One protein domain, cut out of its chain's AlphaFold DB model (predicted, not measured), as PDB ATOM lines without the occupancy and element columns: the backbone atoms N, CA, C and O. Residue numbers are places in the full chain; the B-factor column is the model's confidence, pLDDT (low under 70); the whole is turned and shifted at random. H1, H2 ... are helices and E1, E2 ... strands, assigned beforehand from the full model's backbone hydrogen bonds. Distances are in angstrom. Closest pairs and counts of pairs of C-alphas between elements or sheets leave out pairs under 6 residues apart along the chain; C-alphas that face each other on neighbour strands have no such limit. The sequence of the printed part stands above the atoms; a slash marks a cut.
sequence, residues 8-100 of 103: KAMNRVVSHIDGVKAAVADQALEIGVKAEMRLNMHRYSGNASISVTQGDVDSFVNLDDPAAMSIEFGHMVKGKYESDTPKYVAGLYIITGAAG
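What this domain is: This is residues 8 to 100 of the 103 residues of an uncharacterized protein of Rhodococcus sp. P27 (UniProt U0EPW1). One long helix, H2, has the hairpin of E1 and E2 alongside it, while a second hairpin with shorter strands, E3 and E4, reaches away beyond the last residues of H2 and adds to the length. H1 turns off at a corner near the first residues of H2, and the short H4 packs on H2 and H3. The printed part has 93 residues with four named helices and four named strands, in the order H1 H2 E1 E2 H3 E3 E4 H4; the class is mixed, helices and strands. Each of the two sheets has two antiparallel strands, E1 - E2 and E3 - E4. The whole is loose, with a radius of gyration of the C-alphas of 17.7 A and spans of 59 by 28 by 21 A.

How they stand to each other: H1, residues 8 to 14, and H2, residues 18 to 42, are close but not clearly touching, about perpendicular at 83 degrees; their closest C-alphas, of Val 14 and Val 20, are 7.1 A apart. E1, residues 49 to 54, has its closest C-alpha to H2 at Ile 50, 5.8 A from that of Glu 36. E2, residues 59 to 64, forms a hairpin with E1, antiparallel at 157 degrees, with N 53 and O 60 at 2.9 A and N 62 and O 51 at 2.8 A. The closest C-alphas of H2 and E2, those of Ala 25 and Ser 59, are 5.6 A apart. H3, residues 68 to 73, is apart from H2. E3, residues 74 to 77, and E4, residues 87 to 90, form an antiparallel hairpin at 161 degrees, with N 77 and O 87 at 2.8 A; both strands are apart from H2. H4, residues 94 to 98, touches residues 31 to 39 of H2, with the closest C-alphas, of Ala 35 and Ala 98, 5.0 A apart. H4 also touches H3, the closest C-alphas being those of Glu 72 and Ile 94, 5.8 A apart. Every O i to N i+4 pair is within hydrogen-bond range in H1, H3 and H4, and 20 of 21 in H2.

Where its parts are: H1 begins at C-alpha 8, (-56.209, 37.560, 56.540), and measures 9.9 A. H2 measures 36.2 A and ends at C-alpha 42, (-34.974, 56.172, 25.882). E1 measures 16.5 A, E2 15.4 A, H3 8.5 A, E3 9.6 A and E4 9.8 A. H4 measures 6.1 A and ends at C-alpha 98, (-43.054, 54.450, 36.892).

The domain as a whole: The two C-alphas farthest apart, those of Met 10 and Ser 83, are 59.7 A apart. The printed part has no cut and no long link; the 9 residues between E3 and E4 are a short link. The mean pLDDT of the printed part is 92.3, and residues 79 to 83 are under 70.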
ATOM      1  N   LYS A   8     -56.408  38.424  57.714       94.44
ATOM      2  CA  LYS A   8     -56.209  37.560  56.540       94.44
ATOM      3  C   LYS A   8     -57.525  37.183  55.854       94.44
ATOM      4  O   LYS A   8     -57.613  37.212  54.631       94.44
ATOM      5  N   ALA A   9     -58.539  36.817  56.636       94.50
ATOM      6  CA  ALA A   9     -59.849  36.457  56.103       94.50
ATOM      7  C   ALA A   9     -60.580  37.692  55.561       94.50
ATOM      8  O   ALA A   9     -61.187  37.618  54.499       94.50
ATOM      9  N   MET A  10     -60.452  38.832  56.243       95.38
ATOM     10  CA  MET A  10     -60.987  40.109  55.771       95.38
ATOM     11  C   MET A  10     -60.355  40.534  54.439       95.38
ATOM     12  O   MET A  10     -61.081  40.784  53.485       95.38
ATOM     13  N   ASN A  11     -59.024  40.538  54.334       94.81
ATOM     14  CA  ASN A  11     -58.305  40.929  53.119       94.81
ATOM     15  C   ASN A  11     -58.646  40.016  51.945       94.81
ATOM     16  O   ASN A  11     -58.830  40.511  50.842       94.81
ATOM     17  N   ARG A  12     -58.814  38.708  52.189       95.44
ATOM     18  CA  ARG A  12     -59.290  37.780  51.159       95.44
ATOM     19  C   ARG A  12     -60.664  38.175  50.630       95.44
ATOM     20  O   ARG A  12     -60.892  38.030  49.445       95.44
ATOM     21  N   VAL A  13     -61.586  38.646  51.464       95.62
ATOM     22  CA  VAL A  13     -62.897  39.100  50.970       95.62
ATOM     23  C   VAL A  13     -62.752  40.426  50.226       95.62
ATOM     24  O   VAL A  13     -63.217  40.543  49.097       95.62
ATOM     25  N   VAL A  14     -62.069  41.398  50.832       96.19
ATOM     26  CA  VAL A  14     -61.921  42.754  50.285       96.19
ATOM     27  C   VAL A  14     -61.225  42.745  48.923       96.19
ATOM     28  O   VAL A  14     -61.687  43.430  48.017       96.19
ATOM     29  N   SER A  15     -60.179  41.936  48.738       96.44
ATOM     30  CA  SER A  15     -59.428  41.873  47.477       96.44
ATOM     31  C   SER A  15     -60.246  41.356  46.289       96.44
ATOM     32  O   SER A  15     -59.871  41.611  45.153       96.44
ATOM     33  N   HIS A  16     -61.355  40.646  46.529       97.38
ATOM     34  CA  HIS A  16     -62.218  40.118  45.463       97.38
ATOM     35  C   HIS A  16     -63.432  41.014  45.175       97.38
ATOM     36  O   HIS A  16     -64.209  40.705  44.272       97.38
ATOM     37  N   ILE A  17     -63.614  42.116  45.915       97.81
ATOM     38  CA  ILE A  17     -64.670  43.094  45.633       97.81
ATOM     39  C   ILE A  17     -64.368  43.764  44.289       97.81
ATOM     40  O   ILE A  17     -63.257  44.247  44.073       97.81
ATOM     41  N   ASP A  18     -65.360  43.844  43.400       97.31
ATOM     42  CA  ASP A  18     -65.173  44.367  42.038       97.31
ATOM     43  C   ASP A  18     -64.589  45.781  42.009       97.31
ATOM     44  O   ASP A  18     -63.665  46.042  41.245       97.31
ATOM     45  N   GLY A  19     -65.043  46.667  42.900       97.19
ATOM     46  CA  GLY A  19     -64.488  48.017  43.015       97.19
ATOM     47  C   GLY A  19     -63.016  48.049  43.446       97.19
ATOM     48  O   GLY A  19     -62.278  48.928  43.016       97.19
ATOM     49  N   VAL A  20     -62.565  47.081  44.250       97.56
ATOM     50  CA  VAL A  20     -61.154  46.978  44.660       97.56
ATOM     51  C   VAL A  20     -60.306  46.468  43.500       97.56
ATOM     52  O   VAL A  20     -59.275  47.064  43.202       97.56
ATOM     53  N   LYS A  21     -60.765  45.424  42.798       97.62
ATOM     54  CA  LYS A  21     -60.086  44.908  41.598       97.62
ATOM     55  C   LYS A  21     -59.962  45.981  40.517       97.62
ATOM     56  O   LYS A  21     -58.889  46.137  39.944       97.62
ATOM     57  N   ALA A  22     -61.033  46.742  40.278       96.81
ATOM     58  CA  ALA A  22     -61.034  47.850  39.328       96.81
ATOM     59  C   ALA A  22     -60.018  48.932  39.723       96.81
ATOM     60  O   ALA A  22     -59.190  49.304  38.904       96.81
ATOM     61  N   ALA A  23     -59.998  49.353  40.991       97.75
ATOM     62  CA  ALA A  23     -59.040  50.354  41.460       97.75
ATOM     63  C   ALA A  23     -57.574  49.898  41.319       97.75
ATOM     64  O   ALA A  23     -56.710  50.693  40.953       97.75
ATOM     65  N   VAL A  24     -57.279  48.620  41.584       97.19
ATOM     66  CA  VAL A  24     -55.933  48.051  41.383       97.19
ATOM     67  C   VAL A  24     -55.570  48.006  39.894       97.19
ATOM     68  O   VAL A  24     -54.445  48.355  39.534       97.19
ATOM     69  N   ALA A  25     -56.511  47.621  39.029       97.38
ATOM     70  CA  ALA A  25     -56.308  47.598  37.583       97.38
ATOM     71  C   ALA A  25     -56.078  49.007  37.012       97.38
ATOM     72  O   ALA A  25     -55.132  49.208  36.252       97.38
ATOM     73  N   ASP A  26     -56.868  49.995  37.436       97.75
ATOM     74  CA  ASP A  26     -56.712  51.399  37.039       97.75
ATOM     75  C   ASP A  26     -55.334  51.938  37.443       97.75
ATOM     76  O   ASP A  26     -54.643  52.571  36.642       97.75
ATOM     77  N   GLN A  27     -54.883  51.616  38.660       97.69
ATOM     78  CA  GLN A  27     -53.548  51.982  39.123       97.69
ATOM     79  C   GLN A  27     -52.449  51.334  38.268       97.69
ATOM     80  O   GLN A  27     -51.456  51.985  37.933       97.69
ATOM     81  N   ALA A  28     -52.606  50.060  37.902       98.06
ATOM     82  CA  ALA A  28     -51.657  49.370  37.034       98.06
ATOM     83  C   ALA A  28     -51.629  49.974  35.622       98.06
ATOM     84  O   ALA A  28     -50.549  50.127  35.054       98.06
ATOM     85  N   LEU A  29     -52.778  50.386  35.079       98.12
ATOM     86  CA  LEU A  29     -52.856  51.096  33.800       98.12
ATOM     87  C   LEU A  29     -52.140  52.450  33.858       98.12
ATOM     88  O   LEU A  29     -51.356  52.761  32.962       98.12
ATOM     89  N   GLU A  30     -52.335  53.231  34.924       98.12
ATOM     90  CA  GLU A  30     -51.632  54.508  35.105       98.12
ATOM     91  C   GLU A  30     -50.108  54.312  35.154       98.12
ATOM     92  O   GLU A  30     -49.348  55.045  34.509       98.12
ATOM     93  N   ILE A  31     -49.645  53.301  35.894       98.19
ATOM     94  CA  ILE A  31     -48.223  52.939  35.950       98.19
ATOM     95  C   ILE A  31     -47.739  52.466  34.575       98.19
ATOM     96  O   ILE A  31     -46.663  52.879  34.145       98.19
ATOM     97  N   GLY A  32     -48.529  51.664  33.861       98.31
ATOM     98  CA  GLY A  32     -48.229  51.201  32.507       98.31
ATOM     99  C   GLY A  32     -47.998  52.357  31.534       98.31
ATOM    100  O   GLY A  32     -46.966  52.395  30.868       98.31
ATOM    101  N   VAL A  33     -48.879  53.362  31.534       98.00
ATOM    102  CA  VAL A  33     -48.720  54.577  30.714       98.00
ATOM    103  C   VAL A  33     -47.431  55.323  31.076       98.00
ATOM    104  O   VAL A  33     -46.657  55.708  30.199       98.00
ATOM    105  N   LYS A  34     -47.144  55.497  32.373       97.81
ATOM    106  CA  LYS A  34     -45.901  56.146  32.832       97.81
ATOM    107  C   LYS A  34     -44.650  55.362  32.431       97.81
ATOM    108  O   LYS A  34     -43.630  55.975  32.108       97.81
ATOM    109  N   ALA A  35     -44.706  54.034  32.486       97.44
ATOM    110  CA  ALA A  35     -43.621  53.153  32.070       97.44
ATOM    111  C   ALA A  35     -43.402  53.250  30.557       97.44
ATOM    112  O   ALA A  35     -42.265  53.384  30.110       97.44
ATOM    113  N   GLU A  36     -44.475  53.280  29.767       97.00
ATOM    114  CA  GLU A  36     -44.395  53.412  28.313       97.00
ATOM    115  C   GLU A  36     -43.779  54.756  27.906       97.00
ATOM    116  O   GLU A  36     -42.871  54.797  27.074       97.00
ATOM    117  N   MET A  37     -44.184  55.851  28.554       95.31
ATOM    118  CA  MET A  37     -43.567  57.166  28.349       95.31
ATOM    119  C   MET A  37     -42.067  57.152  28.665       95.31
ATOM    120  O   MET A  37     -41.269  57.651  27.871       95.31
ATOM    121  N   ARG A  38     -41.669  56.560  29.800       94.50
ATOM    122  CA  ARG A  38     -40.251  56.413  30.172       94.50
ATOM    123  C   ARG A  38     -39.482  55.599  29.143       94.50
ATOM    124  O   ARG A  38     -38.423  56.032  28.698       94.50
ATOM    125  N   LEU A  39     -40.027  54.459  28.731       94.88
ATOM    126  CA  LEU A  39     -39.399  53.595  27.739       94.88
ATOM    127  C   LEU A  39     -39.213  54.335  26.411       94.88
ATOM    128  O   LEU A  39     -38.132  54.291  25.831       94.88
ATOM    129  N   ASN A  40     -40.232  55.069  25.961       93.94
ATOM    130  CA  ASN A  40     -40.191  55.812  24.704       93.94
ATOM    131  C   ASN A  40     -39.179  56.964  24.714       93.94
ATOM    132  O   ASN A  40     -38.532  57.187  23.695       93.94
ATOM    133  N   MET A  41     -38.962  57.638  25.849       90.56
ATOM    134  CA  MET A  41     -37.911  58.665  25.960       90.56
ATOM    135  C   MET A  41     -36.497  58.111  25.734       90.56
ATOM    136  O   MET A  41     -35.622  58.837  25.267       90.56
ATOM    137  N   HIS A  42     -36.269  56.835  26.049       86.62
ATOM    138  CA  HIS A  42     -34.974  56.172  25.882       86.62
ATOM    139  C   HIS A  42     -34.902  55.262  24.646       86.62
ATOM    140  O   HIS A  42     -33.840  54.714  24.335       86.62
ATOM    141  N   ARG A  43     -36.011  55.094  23.916       84.50
ATOM    142  CA  ARG A  43     -36.092  54.213  22.752       84.50
ATOM    143  C   ARG A  43     -35.553  54.918  21.510       84.50
ATOM    144  O   ARG A  43     -36.268  55.645  20.832       84.50
ATOM    145  N   TYR A  44     -34.299  54.633  21.172       77.06
ATOM    146  CA  TYR A  44     -33.755  54.954  19.848       77.06
ATOM    147  C   TYR A  44     -34.076  53.853  18.818       77.06
ATOM    148  O   TYR A  44     -34.407  54.131  17.670       77.06
ATOM    149  N   SER A  45     -34.005  52.591  19.249       72.88
ATOM    150  CA  SER A  45     -34.302  51.385  18.467       72.88
ATOM    151  C   SER A  45     -34.617  50.222  19.413       72.88
ATOM    152  O   SER A  45     -34.135  50.230  20.544       72.88
ATOM    153  N   GLY A  46     -35.353  49.205  18.958       79.25
ATOM    154  CA  GLY A  46     -35.617  47.984  19.732       79.25
ATOM    155  C   GLY A  46     -37.102  47.653  19.874       79.25
ATOM    156  O   GLY A  46     -37.970  48.489  19.610       79.25
ATOM    157  N   ASN A  47     -37.368  46.418  20.300       88.62
ATOM    158  CA  ASN A  47     -38.713  45.839  20.365       88.62
ATOM    159  C   ASN A  47     -39.278  45.748  21.788       88.62
ATOM    160  O   ASN A  47     -40.364  45.205  21.950       88.62
ATOM    161  N   ALA A  48     -38.578  46.293  22.790       94.62
ATOM    162  CA  ALA A  48     -39.068  46.334  24.161       94.62
ATOM    163  C   ALA A  48     -40.473  46.944  24.213       94.62
ATOM    164  O   ALA A  48     -40.735  47.947  23.547       94.62
ATOM    165  N   SER A  49     -41.386  46.401  25.002       96.44
ATOM    166  CA  SER A  49     -42.732  46.965  25.150       96.44
ATOM    167  C   SER A  49     -43.199  46.912  26.589       96.44
ATOM    168  O   SER A  49     -42.650  46.174  27.402       96.44
ATOM    169  N   ILE A  50     -44.210  47.720  26.896       97.75
ATOM    170  CA  ILE A  50     -44.917  47.637  28.166       97.75
ATOM    171  C   ILE A  50     -46.228  46.905  27.929       97.75
ATOM    172  O   ILE A  50     -46.985  47.270  27.028       97.75
ATOM    173  N   SER A  51     -46.502  45.897  28.748       98.06
ATOM    174  CA  SER A  51     -47.818  45.271  28.825       98.06
ATOM    175  C   SER A  51     -48.380  45.399  30.233       98.06
ATOM    176  O   SER A  51     -47.645  45.433  31.220       98.06
ATOM    177  N   VAL A  52     -49.705  45.475  30.323       98.12
ATOM    178  CA  VAL A  52     -50.430  45.400  31.591       98.12
ATOM    179  C   VAL A  52     -51.284  44.146  31.550       98.12
ATOM    180  O   VAL A  52     -52.084  43.964  30.630       98.12
ATOM    181  N   THR A  53     -51.092  43.264  32.522       97.75
ATOM    182  CA  THR A  53     -51.869  42.030  32.658       97.75
ATOM    183  C   THR A  53     -52.616  42.033  33.979       97.75
ATOM    184  O   THR A  53     -52.138  42.545  34.987       97.75
ATOM    185  N   GLN A  54     -53.814  41.463  33.976       95.56
ATOM    186  CA  GLN A  54     -54.680  41.422  35.145       95.56
ATOM    187  C   GLN A  54     -54.899  39.967  35.569       95.56
ATOM    188  O   GLN A  54     -55.244  39.114  34.749       95.56
ATOM    189  N   GLY A  55     -54.657  39.693  36.849       93.00
ATOM    190  CA  GLY A  55     -55.031  38.453  37.519       93.00
ATOM    191  C   GLY A  55     -56.414  38.563  38.166       93.00
ATOM    192  O   GLY A  55     -57.178  39.480  37.890       93.00
ATOM    193  N   ASP A  56     -56.740  37.629  39.057       92.56
ATOM    194  CA  ASP A  56     -58.039  37.644  39.748       92.56
ATOM    195  C   ASP A  56     -58.155  38.834  40.719       92.56
ATOM    196  O   ASP A  56     -59.147  39.555  40.726       92.56
ATOM    197  N   VAL A  57     -57.100  39.087  41.500       94.69
ATOM    198  CA  VAL A  57     -57.039  40.190  42.480       94.69
ATOM    199  C   VAL A  57     -55.861  41.141  42.264       94.69
ATOM    200  O   VAL A  57     -55.856  42.243  42.807       94.69
ATOM    201  N   ASP A  58     -54.881  40.722  41.465       96.31
ATOM    202  CA  ASP A  58     -53.639  41.446  41.222       96.31
ATOM    203  C   ASP A  58     -53.619  42.029  39.806       96.31
ATOM    204  O   ASP A  58     -54.315  41.563  38.903       96.31
ATOM    205  N   SER A  59     -52.791  43.043  39.589       97.00
ATOM    206  CA  SER A  59     -52.476  43.563  38.257       97.00
ATOM    207  C   SER A  59     -50.974  43.781  38.144       97.00
ATOM    208  O   SER A  59     -50.320  44.176  39.111       97.00
ATOM    209  N   PHE A  60     -50.424  43.495  36.971       97.44
ATOM    210  CA  PHE A  60     -48.994  43.482  36.704       97.44
ATOM    211  C   PHE A  60     -48.677  44.437  35.564       97.44
ATOM    212  O   PHE A  60     -49.387  44.477  34.561       97.44
ATOM    213  N   VAL A  61     -47.579  45.172  35.714       98.19
ATOM    214  CA  VAL A  61     -46.975  45.968  34.647       98.19
ATOM    215  C   VAL A  61     -45.664  45.292  34.282       98.19
ATOM    216  O   VAL A  61     -44.809  45.109  35.149       98.19
ATOM    217  N   ASN A  62     -45.518  44.909  33.019       97.88
ATOM    218  CA  ASN A  62     -44.391  44.118  32.539       97.88
ATOM    219  C   ASN A  62     -43.559  44.920  31.540       97.88
ATOM    220  O   ASN A  62     -44.090  45.719  30.770       97.88
ATOM    221  N   LEU A  63     -42.252  44.670  31.550       97.56
ATOM    222  CA  LEU A  63     -41.314  45.122  30.531       97.56
ATOM    223  C   LEU A  63     -40.953  43.898  29.698       97.56
ATOM    224  O   LEU A  63     -40.189  43.038  30.140       97.56
ATOM    225  N   ASP A  64     -41.529  43.821  28.508       97.19
ATOM    226  CA  ASP A  64     -41.397  42.682  27.614       97.19
ATOM    227  C   ASP A  64     -40.196  42.893  26.692       97.19
ATOM    228  O   ASP A  64     -40.282  43.595  25.685       97.19
ATOM    229  N   ASP A  65     -39.055  42.312  27.059       95.44
ATOM    230  CA  ASP A  65     -37.848  42.261  26.233       95.44
ATOM    231  C   ASP A  65     -36.912  41.136  26.729       95.44
ATOM    232  O   ASP A  65     -36.794  40.938  27.942       95.44
ATOM    233  N   PRO A  66     -36.189  40.412  25.851       94.19
ATOM    234  CA  PRO A  66     -35.183  39.437  26.284       94.19
ATOM    235  C   PRO A  66     -34.096  40.023  27.203       94.19
ATOM    236  O   PRO A  66     -33.537  39.307  28.033       94.19
ATOM    237  N   ALA A  67     -33.800  41.317  27.068       92.38
ATOM    238  CA  ALA A  67     -32.849  42.062  27.885       92.38
ATOM    239  C   ALA A  67     -33.529  42.950  28.948       92.38
ATOM    240  O   ALA A  67     -32.881  43.851  29.484       92.38
ATOM    241  N   ALA A  68     -34.798  42.704  29.306       95.12
ATOM    242  CA  ALA A  68     -35.569  43.540  30.238       95.12
ATOM    243  C   ALA A  68     -34.839  43.828  31.562       95.12
ATOM    244  O   ALA A  68     -34.801  44.969  32.009       95.12
ATOM    245  N   MET A  69     -34.178  42.829  32.157       94.25
ATOM    246  CA  MET A  69     -33.385  43.019  33.384       94.25
ATOM    247  C   MET A  69     -32.235  44.014  33.197       94.25
ATOM    248  O   MET A  69     -31.976  44.847  34.063       94.25
ATOM    249  N   SER A  70     -31.543  43.926  32.061       93.88
ATOM    250  CA  SER A  70     -30.432  44.809  31.714       93.88
ATOM    251  C   SER A  70     -30.901  46.227  31.392       93.88
ATOM    252  O   SER A  70     -30.167  47.176  31.664       93.88
ATOM    253  N   ILE A  71     -32.107  46.369  30.836       93.31
ATOM    254  CA  ILE A  71     -32.768  47.658  30.601       93.31
ATOM    255  C   ILE A  71     -33.190  48.288  31.933       93.31
ATOM    256  O   ILE A  71     -32.922  49.464  32.163       93.31
ATOM    257  N   GLU A  72     -33.815  47.518  32.822       95.69
ATOM    258  CA  GLU A  72     -34.364  48.023  34.082       95.69
ATOM    259  C   GLU A  72     -33.257  48.406  35.075       95.69
ATOM    260  O   GLU A  72     -33.243  49.530  35.573       95.69
ATOM    261  N   PHE A  73     -32.299  47.508  35.324       95.62
ATOM    262  CA  PHE A  73     -31.316  47.642  36.412       95.62
ATOM    263  C   PHE A  73     -29.874  47.880  35.940       95.62
ATOM    264  O   PHE A  73     -28.964  48.072  36.752       95.62
ATOM    265  N   GLY A  74     -29.650  47.899  34.629       93.81
ATOM    266  CA  GLY A  74     -28.326  48.079  34.045       93.81
ATOM    267  C   GLY A  74     -27.553  46.771  33.922       93.81
ATOM    268  O   GLY A  74     -27.994  45.699  34.339       93.81
ATOM    269  N   HIS A  75     -26.386  46.847  33.292       93.06
ATOM    270  CA  HIS A  75     -25.541  45.684  33.029       93.06
ATOM    271  C   HIS A  75     -24.101  46.093  32.705       93.06
ATOM    272  O   HIS A  75     -23.799  47.255  32.435       93.06
ATOM    273  N   MET A  76     -23.198  45.115  32.726       90.81
ATOM    274  CA  MET A  76     -21.822  45.287  32.270       90.81
ATOM    275  C   MET A  76     -21.741  44.970  30.778       90.81
ATOM    276  O   MET A  76     -22.124  43.878  30.359       90.81
ATOM    277  N   VAL A  77     -21.200  45.892  29.987       85.81
ATOM    278  CA  VAL A  77     -20.876  45.658  28.576       85.81
ATOM    279  C   VAL A  77     -19.385  45.393  28.433       85.81
ATOM    280  O   VAL A  77     -18.551  46.121  28.979       85.81
ATOM    281  N   LYS A  78     -19.034  44.333  27.701       80.19
ATOM    282  CA  LYS A  78     -17.653  44.124  27.258       80.19
ATOM    283  C   LYS A  78     -17.356  45.077  26.100       80.19
ATOM    284  O   LYS A  78     -18.249  45.392  25.314       80.19
ATOM    285  N   GLY A  79     -16.115  45.553  26.024       67.88
ATOM    286  CA  GLY A  79     -15.658  46.352  24.890       67.88
ATOM    287  C   GLY A  79     -15.630  45.547  23.589       67.88
ATOM    288  O   GLY A  79     -15.959  44.360  23.553       67.88
ATOM    289  N   LYS A  80     -15.232  46.207  22.497       68.69
ATOM    290  CA  LYS A  80     -15.156  45.589  21.162       68.69
ATOM    291  C   LYS A  80     -14.141  44.437  21.120       68.69
ATOM    292  O   LYS A  80     -14.269  43.552  20.277       68.69
ATOM    293  N   TYR A  81     -13.162  44.449  22.024       63.62
ATOM    294  CA  TYR A  81     -12.148  43.412  22.182       63.62
ATOM    295  C   TYR A  81     -12.235  42.791  23.583       63.62
ATOM    296  O   TYR A  81     -12.501  43.486  24.559       63.62
ATOM    297  N   GLU A  82     -11.983  41.482  23.705       61.88
ATOM    298  CA  GLU A  82     -12.062  40.765  24.994       61.88
ATOM    299  C   GLU A  82     -11.084  41.287  26.060       61.88
ATOM    300  O   GLU A  82     -11.300  41.064  27.248       61.88
ATOM    301  N   SER A  83     -10.032  41.995  25.640       67.19
ATOM    302  CA  SER A  83      -9.042  42.636  26.508       67.19
ATOM    303  C   SER A  83      -9.525  43.934  27.163       67.19
ATOM    304  O   SER A  83      -8.832  44.458  28.033       67.19
ATOM    305  N   ASP A  84     -10.663  44.483  26.734       77.00
ATOM    306  CA  ASP A  84     -11.155  45.759  27.245       77.00
ATOM    307  C   ASP A  84     -11.803  45.587  28.623       77.00
ATOM    308  O   ASP A  84     -12.625  44.691  28.843       77.00
ATOM    309  N   THR A  85     -11.487  46.500  29.544       80.75
ATOM    310  CA  THR A  85     -12.154  46.566  30.847       80.75
ATOM    311  C   THR A  85     -13.663  46.744  30.644       80.75
ATOM    312  O   THR A  85     -14.075  47.712  29.993       80.75
ATOM    313  N   PRO A  86     -14.507  45.856  31.202       84.69
ATOM    314  CA  PRO A  86     -15.953  45.979  31.087       84.69
ATOM    315  C   PRO A  86     -16.456  47.326  31.620       84.69
ATOM    316  O   PRO A  86     -16.059  47.764  32.703       84.69
ATOM    317  N   LYS A  87     -17.355  47.973  30.874       87.25
ATOM    318  CA  LYS A  87     -17.977  49.241  31.269       87.25
ATOM    319  C   LYS A  87     -19.375  48.979  31.816       87.25
ATOM    320  O   LYS A  87     -20.136  48.215  31.231       87.25
ATOM    321  N   TYR A  88     -19.731  49.640  32.911       90.44
ATOM    322  CA  TYR A  88     -21.099  49.602  33.418       90.44
ATOM    323  C   TYR A  88     -22.006  50.544  32.619       90.44
ATOM    324  O   TYR A  88     -21.647  51.696  32.354       90.44
ATOM    325  N   VAL A  89     -23.188  50.047  32.259       90.44
ATOM    326  CA  VAL A  89     -24.297  50.820  31.696       90.44
ATOM    327  C   VAL A  89     -25.404  50.862  32.739       90.44
ATOM    328  O   VAL A  89     -25.884  49.816  33.176       90.44
ATOM    329  N   ALA A  90     -25.787  52.074  33.140       91.88
ATOM    330  CA  ALA A  90     -26.835  52.288  34.129       91.88
ATOM    331  C   ALA A  90     -28.203  51.832  33.606       91.88
ATOM    332  O   ALA A  90     -28.508  51.989  32.422       91.88
ATOM    333  N   GLY A  91     -29.010  51.279  34.511       93.12
ATOM    334  CA  GLY A  91     -30.401  50.937  34.237       93.12
ATOM    335  C   GLY A  91     -31.266  52.172  34.034       93.12
ATOM    336  O   GLY A  91     -30.956  53.260  34.521       93.12
ATOM    337  N   LEU A  92     -32.362  51.986  33.310       94.06
ATOM    338  CA  LEU A  92     -33.332  53.036  33.019       94.06
ATOM    339  C   LEU A  92     -34.472  53.091  34.042       94.06
ATOM    340  O   LEU A  92     -35.223  54.064  34.038       94.06
ATOM    341  N   TYR A  93     -34.603  52.074  34.902       95.44
ATOM    342  CA  TYR A  93     -35.636  51.984  35.939       95.44
ATOM    343  C   TYR A  93     -37.035  52.321  35.401       95.44
ATOM    344  O   TYR A  93     -37.742  53.188  35.926       95.44
ATOM    345  N   ILE A  94     -37.419  51.664  34.306       96.44
ATOM    346  CA  ILE A  94     -38.644  51.948  33.562       96.44
ATOM    347  C   ILE A  94     -39.868  51.662  34.431       96.44
ATOM    348  O   ILE A  94     -40.691  52.560  34.635       96.44
ATOM    349  N   ILE A  95     -39.972  50.447  34.977       96.31
ATOM    350  CA  ILE A  95     -41.104  50.044  35.827       96.31
ATOM    351  C   ILE A  95     -40.948  50.647  37.220       96.31
ATOM    352  O   ILE A  95     -41.879  51.263  37.741       96.31
ATOM    353  N   THR A  96     -39.766  50.502  37.819       95.69
ATOM    354  CA  THR A  96     -39.502  50.932  39.201       95.69
ATOM    355  C   THR A  96     -39.706  52.439  39.345       95.69
ATOM    356  O   THR A  96     -40.336  52.906  40.297       95.69
ATOM    357  N   GLY A  97     -39.247  53.211  38.357       95.06
ATOM    358  CA  GLY A  97     -39.473  54.649  38.298       95.06
ATOM    359  C   GLY A  97     -40.932  55.003  38.018       95.06
ATOM    360  O   GLY A  97     -41.461  55.937  38.621       95.06
ATOM    361  N   ALA A  98     -41.621  54.260  37.144       95.94
ATOM    362  CA  ALA A  98     -43.054  54.450  36.892       95.94
ATOM    363  C   ALA A  98     -43.928  54.222  38.123       95.94
ATOM    364  O   ALA A  98     -44.878  54.980  38.336       95.94
ATOM    365  N   ALA A  99     -43.559  53.256  38.958       94.81
ATOM    366  CA  ALA A  99     -44.219  52.966  40.224       94.81
ATOM    367  C   ALA A  99     -43.881  53.973  41.344       94.81
ATOM    368  O   ALA A  99     -44.461  53.892  42.424       94.81
ATOM    369  N   GLY A 100     -42.954  54.913  41.116       93.50
ATOM    370  CA  GLY A 100     -42.513  55.861  42.145       93.50
ATOM    371  C   GLY A 100     -41.668  55.218  43.248       93.50
ATOM    372  O   GLY A 100     -41.645  55.714  44.370       93.50
TER     373      GLY A 100